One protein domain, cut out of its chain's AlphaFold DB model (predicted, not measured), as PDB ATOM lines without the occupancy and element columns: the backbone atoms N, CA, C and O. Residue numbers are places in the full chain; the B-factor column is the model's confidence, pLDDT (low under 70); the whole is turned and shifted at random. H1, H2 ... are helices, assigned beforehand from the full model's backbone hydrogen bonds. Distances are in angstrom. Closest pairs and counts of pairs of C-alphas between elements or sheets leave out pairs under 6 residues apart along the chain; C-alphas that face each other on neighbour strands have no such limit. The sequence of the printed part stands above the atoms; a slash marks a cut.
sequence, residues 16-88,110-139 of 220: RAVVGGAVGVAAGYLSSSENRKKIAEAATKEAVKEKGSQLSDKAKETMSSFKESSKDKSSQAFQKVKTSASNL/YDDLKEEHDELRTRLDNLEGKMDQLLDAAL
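What this domain is: This is residues 16 to 88 and 110 to 139 of the 220 residues of the protein "Glutamic acid-rich protein" of Lentibacillus sp. JNUCC-1 (UniProt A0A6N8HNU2). The long, kinked helix H3 makes one arm of an open hook, short H2 makes its turn and H1 the shorter arm; H4 is a separate long helix, apart from these three. The printed part has 103 residues with four named helices, in the order H1, H2, H3, H4, and no named strand: all helix. It is extended, radius of gyration of the C-alphas 21.7 A, and flat, spanning 60 by 52 by 27 A.

How they stand to each other: H3, residues 45 to 88, has a kink of 37 degrees near residue 72 and touches no helix. H2, residues 33 to 42, is apart from it, across a tight link. H1, residues 16 to 30, is close to H2 but not clearly touching; their closest C-alphas, of Leu 30 and Arg 36, are 6.3 A apart. They run the same way at a steep tilt of 67 degrees, only just short of about perpendicular. H4, residues 110 to 139, is apart from H1, H2 and H3. Every O i to N i+4 pair is within hydrogen-bond range in H1, H2 and H4, and 38 of 40 in H3.

Where its parts are: H3 measures 56.4 A from C-alpha 45 at (202.656, 157.628, 275.910), H4 43.0 A to C-alpha 139 at (199.314, 154.899, 254.061), H1 21.2 A and H2 14.2 A.

The domain as a whole: The farthest C-alphas, of Asn 87 and Leu 139, are 62.2 A apart. Residues 89 to 109 are not printed; C-alphas 88 and 110 are 37.8 A apart. pLDDT is under 70 in 29 residues, among them 68 to 81.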
ATOM      1  N   ARG A  16     176.335 180.215 265.086       71.00
ATOM      2  CA  ARG A  16     176.997 179.784 266.329       71.00
ATOM      3  C   ARG A  16     176.495 178.417 266.805       71.00
ATOM      4  O   ARG A  16     177.306 177.624 267.274       71.00
ATOM      5  N   ALA A  17     175.200 178.139 266.680       80.94
ATOM      6  CA  ALA A  17     174.614 176.850 267.040       80.94
ATOM      7  C   ALA A  17     175.086 175.724 266.109       80.94
ATOM      8  O   ALA A  17     175.478 174.670 266.598       80.94
ATOM      9  N   VAL A  18     175.136 175.962 264.795       74.75
ATOM     10  CA  VAL A  18     175.626 174.989 263.803       74.75
ATOM     11  C   VAL A  18     177.108 174.675 264.030       74.75
ATOM     12  O   VAL A  18     177.488 173.508 264.128       74.75
ATOM     13  N   VAL A  19     177.944 175.701 264.214       80.88
ATOM     14  CA  VAL A  19     179.376 175.515 264.507       80.88
ATOM     15  C   VAL A  19     179.581 174.815 265.855       80.88
ATOM     16  O   VAL A  19     180.384 173.889 265.955       80.88
ATOM     17  N   GLY A  20     178.828 175.205 266.889       70.44
ATOM     18  CA  GLY A  20     178.871 174.554 268.201       70.44
ATOM     19  C   GLY A  20     178.410 173.093 268.160       70.44
ATOM     20  O   GLY A  20     179.002 172.247 268.831       70.44
ATOM     21  N   GLY A  21     177.406 172.784 267.337       78.50
ATOM     22  CA  GLY A  21     176.903 171.433 267.105       78.50
ATOM     23  C   GLY A  21     177.933 170.538 266.422       78.50
ATOM     24  O   GLY A  21     178.215 169.450 266.921       78.50
ATOM     25  N   ALA A  22     178.567 171.014 265.346       71.69
ATOM     26  CA  ALA A  22     179.598 170.260 264.629       71.69
ATOM     27  C   ALA A  22     180.814 169.937 265.519       71.69
ATOM     28  O   ALA A  22     181.265 168.792 265.578       71.69
ATOM     29  N   VAL A  23     181.304 170.923 266.284       82.94
ATOM     30  CA  VAL A  23     182.413 170.725 267.236       82.94
ATOM     31  C   VAL A  23     182.013 169.768 268.366       82.94
ATOM     32  O   VAL A  23     182.799 168.900 268.751       82.94
ATOM     33  N   GLY A  24     180.782 169.881 268.876       78.56
ATOM     34  CA  GLY A  24     180.247 169.001 269.915       78.56
ATOM     35  C   GLY A  24     180.133 167.539 269.473       78.56
ATOM     36  O   GLY A  24     180.484 166.645 270.241       78.56
ATOM     37  N   VAL A  25     179.711 167.285 268.230       87.06
ATOM     38  CA  VAL A  25     179.640 165.931 267.652       87.06
ATOM     39  C   VAL A  25     181.033 165.331 267.483       87.06
ATOM     40  O   VAL A  25     181.245 164.193 267.890       87.06
ATOM     41  N   ALA A  26     181.999 166.092 266.964       76.50
ATOM     42  CA  ALA A  26     183.378 165.618 266.835       76.50
ATOM     43  C   ALA A  26     183.990 165.267 268.205       76.50
ATOM     44  O   ALA A  26     184.557 164.187 268.383       76.50
ATOM     45  N   ALA A  27     183.802 166.131 269.207       82.25
ATOM     46  CA  ALA A  27     184.227 165.862 270.579       82.25
ATOM     47  C   ALA A  27     183.503 164.642 271.186       82.25
ATOM     48  O   ALA A  27     184.125 163.821 271.860       82.25
ATOM     49  N   GLY A  28     182.202 164.489 270.918       80.38
ATOM     50  CA  GLY A  28     181.401 163.334 271.326       80.38
ATOM     51  C   GLY A  28     181.865 162.023 270.684       80.38
ATOM     52  O   GLY A  28     181.966 161.007 271.371       80.38
ATOM     53  N   TYR A  29     182.225 162.050 269.399       86.00
ATOM     54  CA  TYR A  29     182.736 160.896 268.661       86.00
ATOM     55  C   TYR A  29     184.109 160.453 269.177       86.00
ATOM     56  O   TYR A  29     184.308 159.266 269.438       86.00
ATOM     57  N   LEU A  30     185.030 161.394 269.419       82.88
ATOM     58  CA  LEU A  30     186.327 161.115 270.057       82.88
ATOM     59  C   LEU A  30     186.167 160.606 271.505       82.88
ATOM     60  O   LEU A  30     186.995 159.845 271.998       82.88
ATOM     61  N   SER A  31     185.080 160.995 272.175       81.25
ATOM     62  CA  SER A  31     184.697 160.574 273.528       81.25
ATOM     63  C   SER A  31     183.986 159.210 273.575       81.25
ATOM     64  O   SER A  31     183.720 158.686 274.657       81.25
ATOM     65  N   SER A  32     183.675 158.552 272.457       86.38
ATOM     66  CA  SER A  32     183.061 157.215 272.517       86.38
ATOM     67  C   SER A  32     184.030 156.194 273.145       86.38
ATOM     68  O   SER A  32     185.248 156.341 273.069       86.38
ATOM     69  N   SER A  33     183.535 155.163 273.839       80.56
ATOM     70  CA  SER A  33     184.412 154.156 274.471       80.56
ATOM     71  C   SER A  33     185.215 153.339 273.457       80.56
ATOM     72  O   SER A  33     186.316 152.894 273.770       80.56
ATOM     73  N   GLU A  34     184.668 153.144 272.258       82.25
ATOM     74  CA  GLU A  34     185.322 152.423 271.165       82.25
ATOM     75  C   GLU A  34     186.448 153.260 270.552       82.25
ATOM     76  O   GLU A  34     187.561 152.763 270.387       82.25
ATOM     77  N   ASN A  35     186.207 154.554 270.315       81.81
ATOM     78  CA  ASN A  35     187.217 155.453 269.756       81.81
ATOM     79  C   ASN A  35     188.271 155.846 270.795       81.81
ATOM     80  O   ASN A  35     189.446 155.931 270.457       81.81
ATOM     81  N   ARG A  36     187.901 155.985 272.076       76.12
ATOM     82  CA  ARG A  36     188.866 156.216 273.164       76.12
ATOM     83  C   ARG A  36     189.874 155.085 273.309       76.12
ATOM     84  O   ARG A  36     191.033 155.375 273.569       76.12
ATOM     85  N   LYS A  37     189.462 153.823 273.144       81.38
ATOM     86  CA  LYS A  37     190.389 152.680 273.183       81.38
ATOM     87  C   LYS A  37     191.352 152.706 272.002       81.38
ATOM     88  O   LYS A  37     192.550 152.671 272.229       81.38
ATOM     89  N   LYS A  38     190.842 152.903 270.780       81.12
ATOM     90  CA  LYS A  38     191.672 153.036 269.569       81.12
ATOM     91  C   LYS A  38     192.670 154.188 269.674       81.12
ATOM     92  O   LYS A  38     193.831 154.025 269.329       81.12
ATOM     93  N   ILE A  39     192.239 155.339 270.195       76.56
ATOM     94  CA  ILE A  39     193.118 156.494 270.409       76.56
ATOM     95  C   ILE A  39     194.115 156.214 271.528       76.56
ATOM     96  O   ILE A  39     195.261 156.586 271.377       76.56
ATOM     97  N   ALA A  40     193.725 155.565 272.626       74.31
ATOM     98  CA  ALA A  40     194.638 155.234 273.721       74.31
ATOM     99  C   ALA A  40     195.672 154.158 273.345       74.31
ATOM    100  O   ALA A  40     196.776 154.178 273.876       74.31
ATOM    101  N   GLU A  41     195.320 153.238 272.444       75.44
ATOM    102  CA  GLU A  41     196.210 152.205 271.904       75.44
ATOM    103  C   GLU A  41     197.143 152.771 270.823       75.44
ATOM    104  O   GLU A  41     198.334 152.473 270.831       75.44
ATOM    105  N   ALA A  42     196.636 153.638 269.939       68.69
ATOM    106  CA  ALA A  42     197.443 154.346 268.940       68.69
ATOM    107  C   ALA A  42     198.286 155.487 269.547       68.69
ATOM    108  O   ALA A  42     199.304 155.895 268.990       68.69
ATOM    109  N   ALA A  43     197.876 156.012 270.701       69.75
ATOM    110  CA  ALA A  43     198.623 156.984 271.477       69.75
ATOM    111  C   ALA A  43     199.755 156.295 272.238       69.75
ATOM    112  O   ALA A  43     199.597 155.867 273.385       69.75
ATOM    113  N   THR A  44     200.947 156.279 271.653       73.62
ATOM    114  CA  THR A  44     202.142 156.004 272.447       73.62
ATOM    115  C   THR A  44     202.273 157.096 273.516       73.62
ATOM    116  O   THR A  44     202.143 158.294 273.241       73.62
ATOM    117  N   LYS A  45     202.495 156.693 274.777       68.94
ATOM    118  CA  LYS A  45     202.656 157.628 275.910       68.94
ATOM    119  C   LYS A  45     203.707 158.704 275.627       68.94
ATOM    120  O   LYS A  45     203.579 159.807 276.146       68.94
ATOM    121  N   GLU A  46     204.708 158.393 274.808       67.19
ATOM    122  CA  GLU A  46     205.740 159.340 274.390       67.19
ATOM    123  C   GLU A  46     205.226 160.365 273.379       67.19
ATOM    124  O   GLU A  46     205.351 161.558 273.640       67.19
ATOM    125  N   ALA A  47     204.533 159.948 272.310       70.50
ATOM    126  CA  ALA A  47     203.984 160.883 271.328       70.50
ATOM    127  C   ALA A  47     202.926 161.812 271.944       70.50
ATOM    128  O   ALA A  47     202.904 163.005 271.648       70.50
ATOM    129  N   VAL A  48     202.076 161.305 272.845       75.31
ATOM    130  CA  VAL A  48     201.094 162.143 273.557       75.31
ATOM    131  C   VAL A  48     201.760 163.085 274.547       75.31
ATOM    132  O   VAL A  48     201.309 164.217 274.696       75.31
ATOM    133  N   LYS A  49     202.835 162.667 275.217       77.06
ATOM    134  CA  LYS A  49     203.556 163.538 276.147       77.06
ATOM    135  C   LYS A  49     204.328 164.625 275.405       77.06
ATOM    136  O   LYS A  49     204.273 165.777 275.823       77.06
ATOM    137  N   GLU A  50     204.986 164.299 274.300       78.00
ATOM    138  CA  GLU A  50     205.756 165.250 273.496       78.00
ATOM    139  C   GLU A  50     204.845 166.223 272.730       78.00
ATOM    140  O   GLU A  50     204.946 167.438 272.910       78.00
ATOM    141  N   LYS A  51     203.864 165.710 271.970       76.12
ATOM    142  CA  LYS A  51     202.879 166.543 271.254       76.12
ATOM    143  C   LYS A  51     201.962 167.285 272.222       76.12
ATOM    144  O   LYS A  51     201.603 168.430 271.968       76.12
ATOM    145  N   GLY A  52     201.596 166.657 273.339       80.06
ATOM    146  CA  GLY A  52     200.787 167.270 274.391       80.06
ATOM    147  C   GLY A  52     201.524 168.388 275.119       80.06
ATOM    148  O   GLY A  52     200.902 169.403 275.418       80.06
ATOM    149  N   SER A  53     202.838 168.260 275.335       75.69
ATOM    150  CA  SER A  53     203.660 169.341 275.902       75.69
ATOM    151  C   SER A  53     203.759 170.515 274.929       75.69
ATOM    152  O   SER A  53     203.426 171.635 275.299       75.69
ATOM    153  N   GLN A  54     204.061 170.261 273.651       81.25
ATOM    154  CA  GLN A  54     204.105 171.313 272.624       81.25
ATOM    155  C   GLN A  54     202.749 172.013 272.423       81.25
ATOM    156  O   GLN A  54     202.690 173.227 272.221       81.25
ATOM    157  N   LEU A  55     201.644 171.260 272.491       80.06
ATOM    158  CA  LEU A  55     200.290 171.810 272.424       80.06
ATOM    159  C   LEU A  55     199.956 172.619 273.683       80.06
ATOM    160  O   LEU A  55     199.378 173.693 273.565       80.06
ATOM    161  N   SER A  56     200.331 172.128 274.869       81.69
ATOM    162  CA  SER A  56     200.191 172.834 276.151       81.69
ATOM    163  C   SER A  56     200.930 174.160 276.127       81.69
ATOM    164  O   SER A  56     200.372 175.169 276.543       81.69
ATOM    165  N   ASP A  57     202.165 174.174 275.639       85.00
ATOM    166  CA  ASP A  57     202.997 175.370 275.654       85.00
ATOM    167  C   ASP A  57     202.458 176.405 274.667       85.00
ATOM    168  O   ASP A  57     202.233 177.554 275.052       85.00
ATOM    169  N   LYS A  58     202.064 175.976 273.459       83.69
ATOM    170  CA  LYS A  58     201.325 176.835 272.520       83.69
ATOM    171  C   LYS A  58     199.989 177.311 273.080       83.69
ATOM    172  O   LYS A  58     199.620 178.464 272.863       83.69
ATOM    173  N   ALA A  59     199.249 176.458 273.788       83.75
ATOM    174  CA  ALA A  59     197.977 176.813 274.412       83.75
ATOM    175  C   ALA A  59     198.175 177.810 275.558       83.75
ATOM    176  O   ALA A  59     197.414 178.762 275.667       83.75
ATOM    177  N   LYS A  60     199.211 177.651 276.385       86.19
ATOM    178  CA  LYS A  60     199.579 178.610 277.434       86.19
ATOM    179  C   LYS A  60     200.007 179.941 276.835       86.19
ATOM    180  O   LYS A  60     199.586 180.973 277.346       86.19
ATOM    181  N   GLU A  61     200.786 179.939 275.759       82.81
ATOM    182  CA  GLU A  61     201.235 181.152 275.069       82.81
ATOM    183  C   GLU A  61     200.059 181.899 274.412       82.81
ATOM    184  O   GLU A  61     199.870 183.101 274.628       82.81
ATOM    185  N   THR A  62     199.188 181.183 273.696       79.69
ATOM    186  CA  THR A  62     197.956 181.756 273.117       79.69
ATOM    187  C   THR A  62     196.947 182.178 274.181       79.69
ATOM    188  O   THR A  62     196.313 183.218 274.043       79.69
ATOM    189  N   MET A  63     196.806 181.437 275.278       75.56
ATOM    190  CA  MET A  63     195.903 181.794 276.376       75.56
ATOM    191  C   MET A  63     196.431 182.975 277.189       75.56
ATOM    192  O   MET A  63     195.641 183.818 277.611       75.56
ATOM    193  N   SER A  64     197.745 183.076 277.382       74.31
ATOM    194  CA  SER A  64     198.372 184.223 278.044       74.31
ATOM    195  C   SER A  64     198.219 185.474 277.185       74.31
ATOM    196  O   SER A  64     197.692 186.469 277.668       74.31
ATOM    197  N   SER A  65     198.526 185.400 275.888       74.44
ATOM    198  CA  SER A  65     198.303 186.515 274.951       74.44
ATOM    199  C   SER A  65     196.819 186.868 274.770       74.44
ATOM    200  O   SER A  65     196.462 188.043 274.644       74.44
ATOM    201  N   PHE A  66     195.914 185.888 274.836       71.12
ATOM    202  CA  PHE A  66     194.473 186.133 274.847       71.12
ATOM    203  C   PHE A  66     194.022 186.824 276.136       71.12
ATOM    204  O   PHE A  66     193.235 187.765 276.066       71.12
ATOM    205  N   LYS A  67     194.515 186.401 277.306       72.81
ATOM    206  CA  LYS A  67     194.202 187.007 278.610       72.81
ATOM    207  C   LYS A  67     194.733 188.440 278.704       72.81
ATOM    208  O   LYS A  67     193.998 189.309 279.178       72.81
ATOM    209  N   GLU A  68     195.947 188.683 278.212       67.06
ATOM    210  CA  GLU A  68     196.558 190.013 278.106       67.06
ATOM    211  C   GLU A  68     195.714 190.905 277.177       67.06
ATOM    212  O   GLU A  68     195.203 191.940 277.596       67.06
ATOM    213  N   SER A  69     195.421 190.447 275.949       57.19
ATOM    214  CA  SER A  69     194.655 191.253 274.980       57.19
ATOM    215  C   SER A  69     193.168 191.405 275.328       57.19
ATOM    216  O   SER A  69     192.524 192.369 274.901       57.19
ATOM    217  N   SER A  70     192.614 190.488 276.127       52.16
ATOM    218  CA  SER A  70     191.229 190.553 276.595       52.16
ATOM    219  C   SER A  70     191.035 191.628 277.651       52.16
ATOM    220  O   SER A  70     189.982 192.255 277.641       52.16
ATOM    221  N   LYS A  71     192.000 191.901 278.537       61.41
ATOM    222  CA  LYS A  71     191.843 192.981 279.530       61.41
ATOM    223  C   LYS A  71     191.740 194.355 278.866       61.41
ATOM    224  O   LYS A  71     190.818 195.107 279.184       61.41
ATOM    225  N   ASP A  72     192.597 194.636 277.890       63.44
ATOM    226  CA  ASP A  72     192.633 195.948 277.235       63.44
ATOM    227  C   ASP A  72     191.462 196.164 276.265       63.44
ATOM    228  O   ASP A  72     190.831 197.226 276.263       63.44
ATOM    229  N   LYS A  73     191.089 195.138 275.485       58.47
ATOM    230  CA  LYS A  73     189.972 195.233 274.525       58.47
ATOM    231  C   LYS A  73     188.598 195.101 275.191       58.47
ATOM    232  O   LYS A  73     187.660 195.787 274.777       58.47
ATOM    233  N   SER A  74     188.465 194.277 276.237       56.75
ATOM    234  CA  SER A  74     187.213 194.136 277.002       56.75
ATOM    235  C   SER A  74     186.888 195.408 277.774       56.75
ATOM    236  O   SER A  74     185.742 195.839 277.751       56.75
ATOM    237  N   SER A  75     187.875 196.071 278.387       58.25
ATOM    238  CA  SER A  75     187.627 197.316 279.125       58.25
ATOM    239  C   SER A  75     187.050 198.414 278.217       58.25
ATOM    240  O   SER A  75     186.035 199.029 278.551       58.25
ATOM    241  N   GLN A  76     187.598 198.591 277.007       62.06
ATOM    242  CA  GLN A  76     187.057 199.551 276.037       62.06
ATOM    243  C   GLN A  76     185.689 199.143 275.472       62.06
ATOM    244  O   GLN A  76     184.818 199.998 275.301       62.06
ATOM    245  N   ALA A  77     185.472 197.861 275.172       58.12
ATOM    246  CA  ALA A  77     184.190 197.385 274.652       58.12
ATOM    247  C   ALA A  77     183.084 197.436 275.718       58.12
ATOM    248  O   ALA A  77     181.972 197.870 275.433       58.12
ATOM    249  N   PHE A  78     183.394 197.073 276.963       67.81
ATOM    250  CA  PHE A  78     182.456 197.103 278.079       67.81
ATOM    251  C   PHE A  78     182.070 198.535 278.448       67.81
ATOM    252  O   PHE A  78     180.899 198.796 278.715       67.81
ATOM    253  N   GLN A  79     183.006 199.488 278.384       69.12
ATOM    254  CA  GLN A  79     182.673 200.908 278.511       69.12
ATOM    255  C   GLN A  79     181.749 201.369 277.376       69.12
ATOM    256  O   GLN A  79     180.708 201.956 277.655       69.12
ATOM    257  N   LYS A  80     182.046 201.030 276.113       69.69
ATOM    258  CA  LYS A  80     181.187 201.378 274.964       69.69
ATOM    259  C   LYS A  80     179.779 200.784 275.075       69.69
ATOM    260  O   LYS A  80     178.803 201.481 274.805       69.69
ATOM    261  N   VAL A  81     179.655 199.528 275.507       68.12
ATOM    262  CA  VAL A  81     178.358 198.851 275.682       68.12
ATOM    263  C   VAL A  81     177.607 199.398 276.891       68.12
ATOM    264  O   VAL A  81     176.406 199.622 276.792       68.12
ATOM    265  N   LYS A  82     178.286 199.696 278.004       73.12
ATOM    266  CA  LYS A  82     177.663 200.312 279.182       73.12
ATOM    267  C   LYS A  82     177.096 201.698 278.863       73.12
ATOM    268  O   LYS A  82     175.963 201.975 279.240       73.12
ATOM    269  N   THR A  83     177.837 202.527 278.125       66.12
ATOM    270  CA  THR A  83     177.376 203.860 277.695       66.12
ATOM    271  C   THR A  83     176.272 203.779 276.633       66.12
ATOM    272  O   THR A  83     175.352 204.592 276.623       66.12
ATOM    273  N   SER A  84     176.313 202.773 275.753       63.91
ATOM    274  CA  SER A  84     175.261 202.563 274.745       63.91
ATOM    275  C   SER A  84     173.968 202.020 275.365       63.91
ATOM    276  O   SER A  84     172.879 202.450 274.995       63.91
ATOM    277  N   ALA A  85     174.070 201.122 276.350       61.41
ATOM    278  CA  ALA A  85     172.925 200.564 277.060       61.41
ATOM    279  C   ALA A  85     172.245 201.596 277.971       61.41
ATOM    280  O   ALA A  85     171.019 201.619 278.033       61.41
ATOM    281  N   SER A  86     172.994 202.495 278.622       61.06
ATOM    282  CA  SER A  86     172.385 203.577 279.411       61.06
ATOM    283  C   SER A  86     171.560 204.535 278.549       61.06
ATOM    284  O   SER A  86     170.499 204.972 278.979       61.06
ATOM    285  N   ASN A  87     171.999 204.810 277.316       61.66
ATOM    286  CA  ASN A  87     171.256 205.664 276.387       61.66
ATOM    287  C   ASN A  87     170.022 204.960 275.796       61.66
ATOM    288  O   ASN A  87     169.023 205.621 275.529       61.66
ATOM    289  N   LEU A  88     170.063 203.630 275.629       64.00
ATOM    290  CA  LEU A  88     168.915 202.846 275.159       64.00
ATOM    291  C   LEU A  88     167.830 202.708 276.239       64.00
ATOM    292  O   LEU A  88     166.656 202.930 275.962       64.00
ATOM    293  N   TYR A 110     161.606 176.803 250.556       59.88
ATOM    294  CA  TYR A 110     161.747 175.387 250.220       59.88
ATOM    295  C   TYR A 110     162.693 175.139 249.038       59.88
ATOM    296  O   TYR A 110     163.502 174.205 249.082       59.88
ATOM    297  N   ASP A 111     162.613 175.967 247.995       61.59
ATOM    298  CA  ASP A 111     163.486 175.850 246.823       61.59
ATOM    299  C   ASP A 111     164.927 176.262 247.158       61.59
ATOM    300  O   ASP A 111     165.862 175.531 246.818       61.59
ATOM    301  N   ASP A 112     165.102 177.335 247.937       65.00
ATOM    302  CA  ASP A 112     166.412 177.767 248.437       65.00
ATOM    303  C   ASP A 112     167.060 176.684 249.321       65.00
ATOM    304  O   ASP A 112     168.254 176.386 249.209       65.00
ATOM    305  N   LEU A 113     166.264 176.016 250.165       64.81
ATOM    306  CA  LEU A 113     166.744 174.938 251.035       64.81
ATOM    307  C   LEU A 113     167.171 173.693 250.246       64.81
ATOM    308  O   LEU A 113     168.078 172.962 250.660       64.81
ATOM    309  N   LYS A 114     166.525 173.426 249.110       72.81
ATOM    310  CA  LYS A 114     166.873 172.306 248.235       72.81
ATOM    311  C   LYS A 114     168.176 172.568 247.484       72.81
ATOM    312  O   LYS A 114     169.005 171.662 247.395       72.81
ATOM    313  N   GLU A 115     168.371 173.792 247.001       74.06
ATOM    314  CA  GLU A 115     169.615 174.208 246.350       74.06
ATOM    315  C   GLU A 115     170.796 174.181 247.336       74.06
ATOM    316  O   GLU A 115     171.840 173.596 247.031       74.06
ATOM    317  N   GLU A 116     170.606 174.678 248.564       70.69
ATOM    318  CA  GLU A 116     171.622 174.605 249.624       70.69
ATOM    319  C   GLU A 116     171.975 173.147 249.967       70.69
ATOM    320  O   GLU A 116     173.145 172.792 250.134       70.69
ATOM    321  N   HIS A 117     170.984 172.259 250.032       76.19
ATOM    322  CA  HIS A 117     171.217 170.849 250.330       76.19
ATOM    323  C   HIS A 117     172.030 170.127 249.239       76.19
ATOM    324  O   HIS A 117     172.890 169.294 249.557       76.19
ATOM    325  N   ASP A 118     171.803 170.448 247.966       78.50
ATOM    326  CA  ASP A 118     172.568 169.881 246.852       78.50
ATOM    327  C   ASP A 118     174.002 170.450 246.789       78.50
ATOM    328  O   ASP A 118     174.960 169.705 246.529       78.50
ATOM    329  N   GLU A 119     174.194 171.728 247.136       83.12
ATOM    330  CA  GLU A 119     175.528 172.318 247.311       83.12
ATOM    331  C   GLU A 119     176.291 171.637 248.462       83.12
ATOM    332  O   GLU A 119     177.467 171.274 248.324       83.12
ATOM    333  N   LEU A 120     175.615 171.392 249.588       78.00
ATOM    334  CA  LEU A 120     176.195 170.712 250.746       78.00
ATOM    335  C   LEU A 120     176.621 169.282 250.420       78.00
ATOM    336  O   LEU A 120     177.713 168.874 250.822       78.00
ATOM    337  N   ARG A 121     175.801 168.531 249.678       80.56
ATOM    338  CA  ARG A 121     176.154 167.180 249.216       80.56
ATOM    339  C   ARG A 121     177.397 167.192 248.339       80.56
ATOM    340  O   ARG A 121     178.349 166.479 248.627       80.56
ATOM    341  N   THR A 122     177.436 168.080 247.351       85.81
ATOM    342  CA  THR A 122     178.591 168.216 246.451       85.81
ATOM    343  C   THR A 122     179.872 168.536 247.224       85.81
ATOM    344  O   THR A 122     180.958 168.027 246.929       85.81
ATOM    345  N   ARG A 123     179.762 169.384 248.251       85.00
ATOM    346  CA  ARG A 123     180.893 169.754 249.099       85.00
ATOM    347  C   ARG A 123     181.337 168.615 250.017       85.00
ATOM    348  O   ARG A 123     182.538 168.490 250.249       85.00
ATOM    349  N   LEU A 124     180.400 167.815 250.527       83.88
ATOM    350  CA  LEU A 124     180.687 166.622 251.323       83.88
ATOM    351  C   LEU A 124     181.392 165.555 250.490       83.88
ATOM    352  O   LEU A 124     182.450 165.103 250.915       83.88
ATOM    353  N   ASP A 125     180.906 165.262 249.285       88.62
ATOM    354  CA  ASP A 125     181.543 164.305 248.372       88.62
ATOM    355  C   ASP A 125     182.978 164.743 248.023       88.62
ATOM    356  O   ASP A 125     183.916 163.946 247.989       88.62
ATOM    357  N   ASN A 126     183.195 166.050 247.826       85.81
ATOM    358  CA  ASN A 126     184.534 166.602 247.596       85.81
ATOM    359  C   ASN A 126     185.448 166.460 248.825       85.81
ATOM    360  O   ASN A 126     186.658 166.264 248.688       85.81
ATOM    361  N   LEU A 127     184.883 166.601 250.027       78.38
ATOM    362  CA  LEU A 127     185.613 166.409 251.276       78.38
ATOM    363  C   LEU A 127     185.970 164.940 251.497       78.38
ATOM    364  O   LEU A 127     187.099 164.673 251.896       78.38
ATOM    365  N   GLU A 128     185.042 164.025 251.228       82.69
ATOM    366  CA  GLU A 128     185.251 162.578 251.320       82.69
ATOM    367  C   GLU A 128     186.389 162.151 250.392       82.69
ATOM    368  O   GLU A 128     187.394 161.628 250.867       82.69
ATOM    369  N   GLY A 129     186.343 162.554 249.117       85.69
ATOM    370  CA  GLY A 129     187.421 162.250 248.171       85.69
ATOM    371  C   GLY A 129     188.786 162.825 248.574       85.69
ATOM    372  O   GLY A 129     189.818 162.193 248.354       85.69
ATOM    373  N   LYS A 130     188.831 164.006 249.206       87.06
ATOM    374  CA  LYS A 130     190.084 164.554 249.761       87.06
ATOM    375  C   LYS A 130     190.557 163.788 250.990       87.06
ATOM    376  O   LYS A 130     191.763 163.692 251.205       87.06
ATOM    377  N   MET A 131     189.639 163.288 251.812       80.50
ATOM    378  CA  MET A 131     189.989 162.499 252.988       80.50
ATOM    379  C   MET A 131     190.565 161.147 252.586       80.50
ATOM    380  O   MET A 131     191.598 160.765 253.128       80.50
ATOM    381  N   ASP A 132     189.966 160.500 251.589       87.06
ATOM    382  CA  ASP A 132     190.477 159.265 250.999       87.06
ATOM    383  C   ASP A 132     191.865 159.487 250.395       87.06
ATOM    384  O   ASP A 132     192.795 158.754 250.703       87.06
ATOM    385  N   GLN A 133     192.068 160.584 249.654       82.69
ATOM    386  CA  GLN A 133     193.395 160.950 249.140       82.69
ATOM    387  C   GLN A 133     194.431 161.184 250.244       82.69
ATOM    388  O   GLN A 133     195.599 160.839 250.070       82.69
ATOM    389  N   LEU A 134     194.042 161.787 251.372       79.19
ATOM    390  CA  LEU A 134     194.945 161.969 252.508       79.19
ATOM    391  C   LEU A 134     195.237 160.652 253.228       79.19
ATOM    392  O   LEU A 134     196.362 160.463 253.681       79.19
ATOM    393  N   LEU A 135     194.248 159.769 253.353       82.81
ATOM    394  CA  LEU A 135     194.413 158.441 253.937       82.81
ATOM    395  C   LEU A 135     195.328 157.584 253.065       82.81
ATOM    396  O   LEU A 135     196.291 157.026 253.581       82.81
ATOM    397  N   ASP A 136     195.112 157.577 251.754       80.75
ATOM    398  CA  ASP A 136     195.969 156.890 250.791       80.75
ATOM    399  C   ASP A 136     197.383 157.479 250.780       80.75
ATOM    400  O   ASP A 136     198.362 156.739 250.782       80.75
ATOM    401  N   ALA A 137     197.536 158.806 250.828       78.06
ATOM    402  CA  ALA A 137     198.852 159.441 250.911       78.06
ATOM    403  C   ALA A 137     199.554 159.192 252.257       78.06
ATOM    404  O   ALA A 137     200.782 159.165 252.310       78.06
ATOM    405  N   ALA A 138     198.805 159.031 253.348       73.44
ATOM    406  CA  ALA A 138     199.355 158.706 254.660       73.44
ATOM    407  C   ALA A 138     199.759 157.228 254.763       73.44
ATOM    408  O   ALA A 138     200.767 156.930 255.397       73.44
ATOM    409  N   LEU A 139     199.010 156.329 254.122       69.50
ATOM    410  CA  LEU A 139     199.314 154.899 254.061       69.50
ATOM    411  C   LEU A 139     200.480 154.612 253.103       69.50
ATOM    412  O   LEU A 139     201.401 153.892 253.470       69.50
TER     413      LEU A 139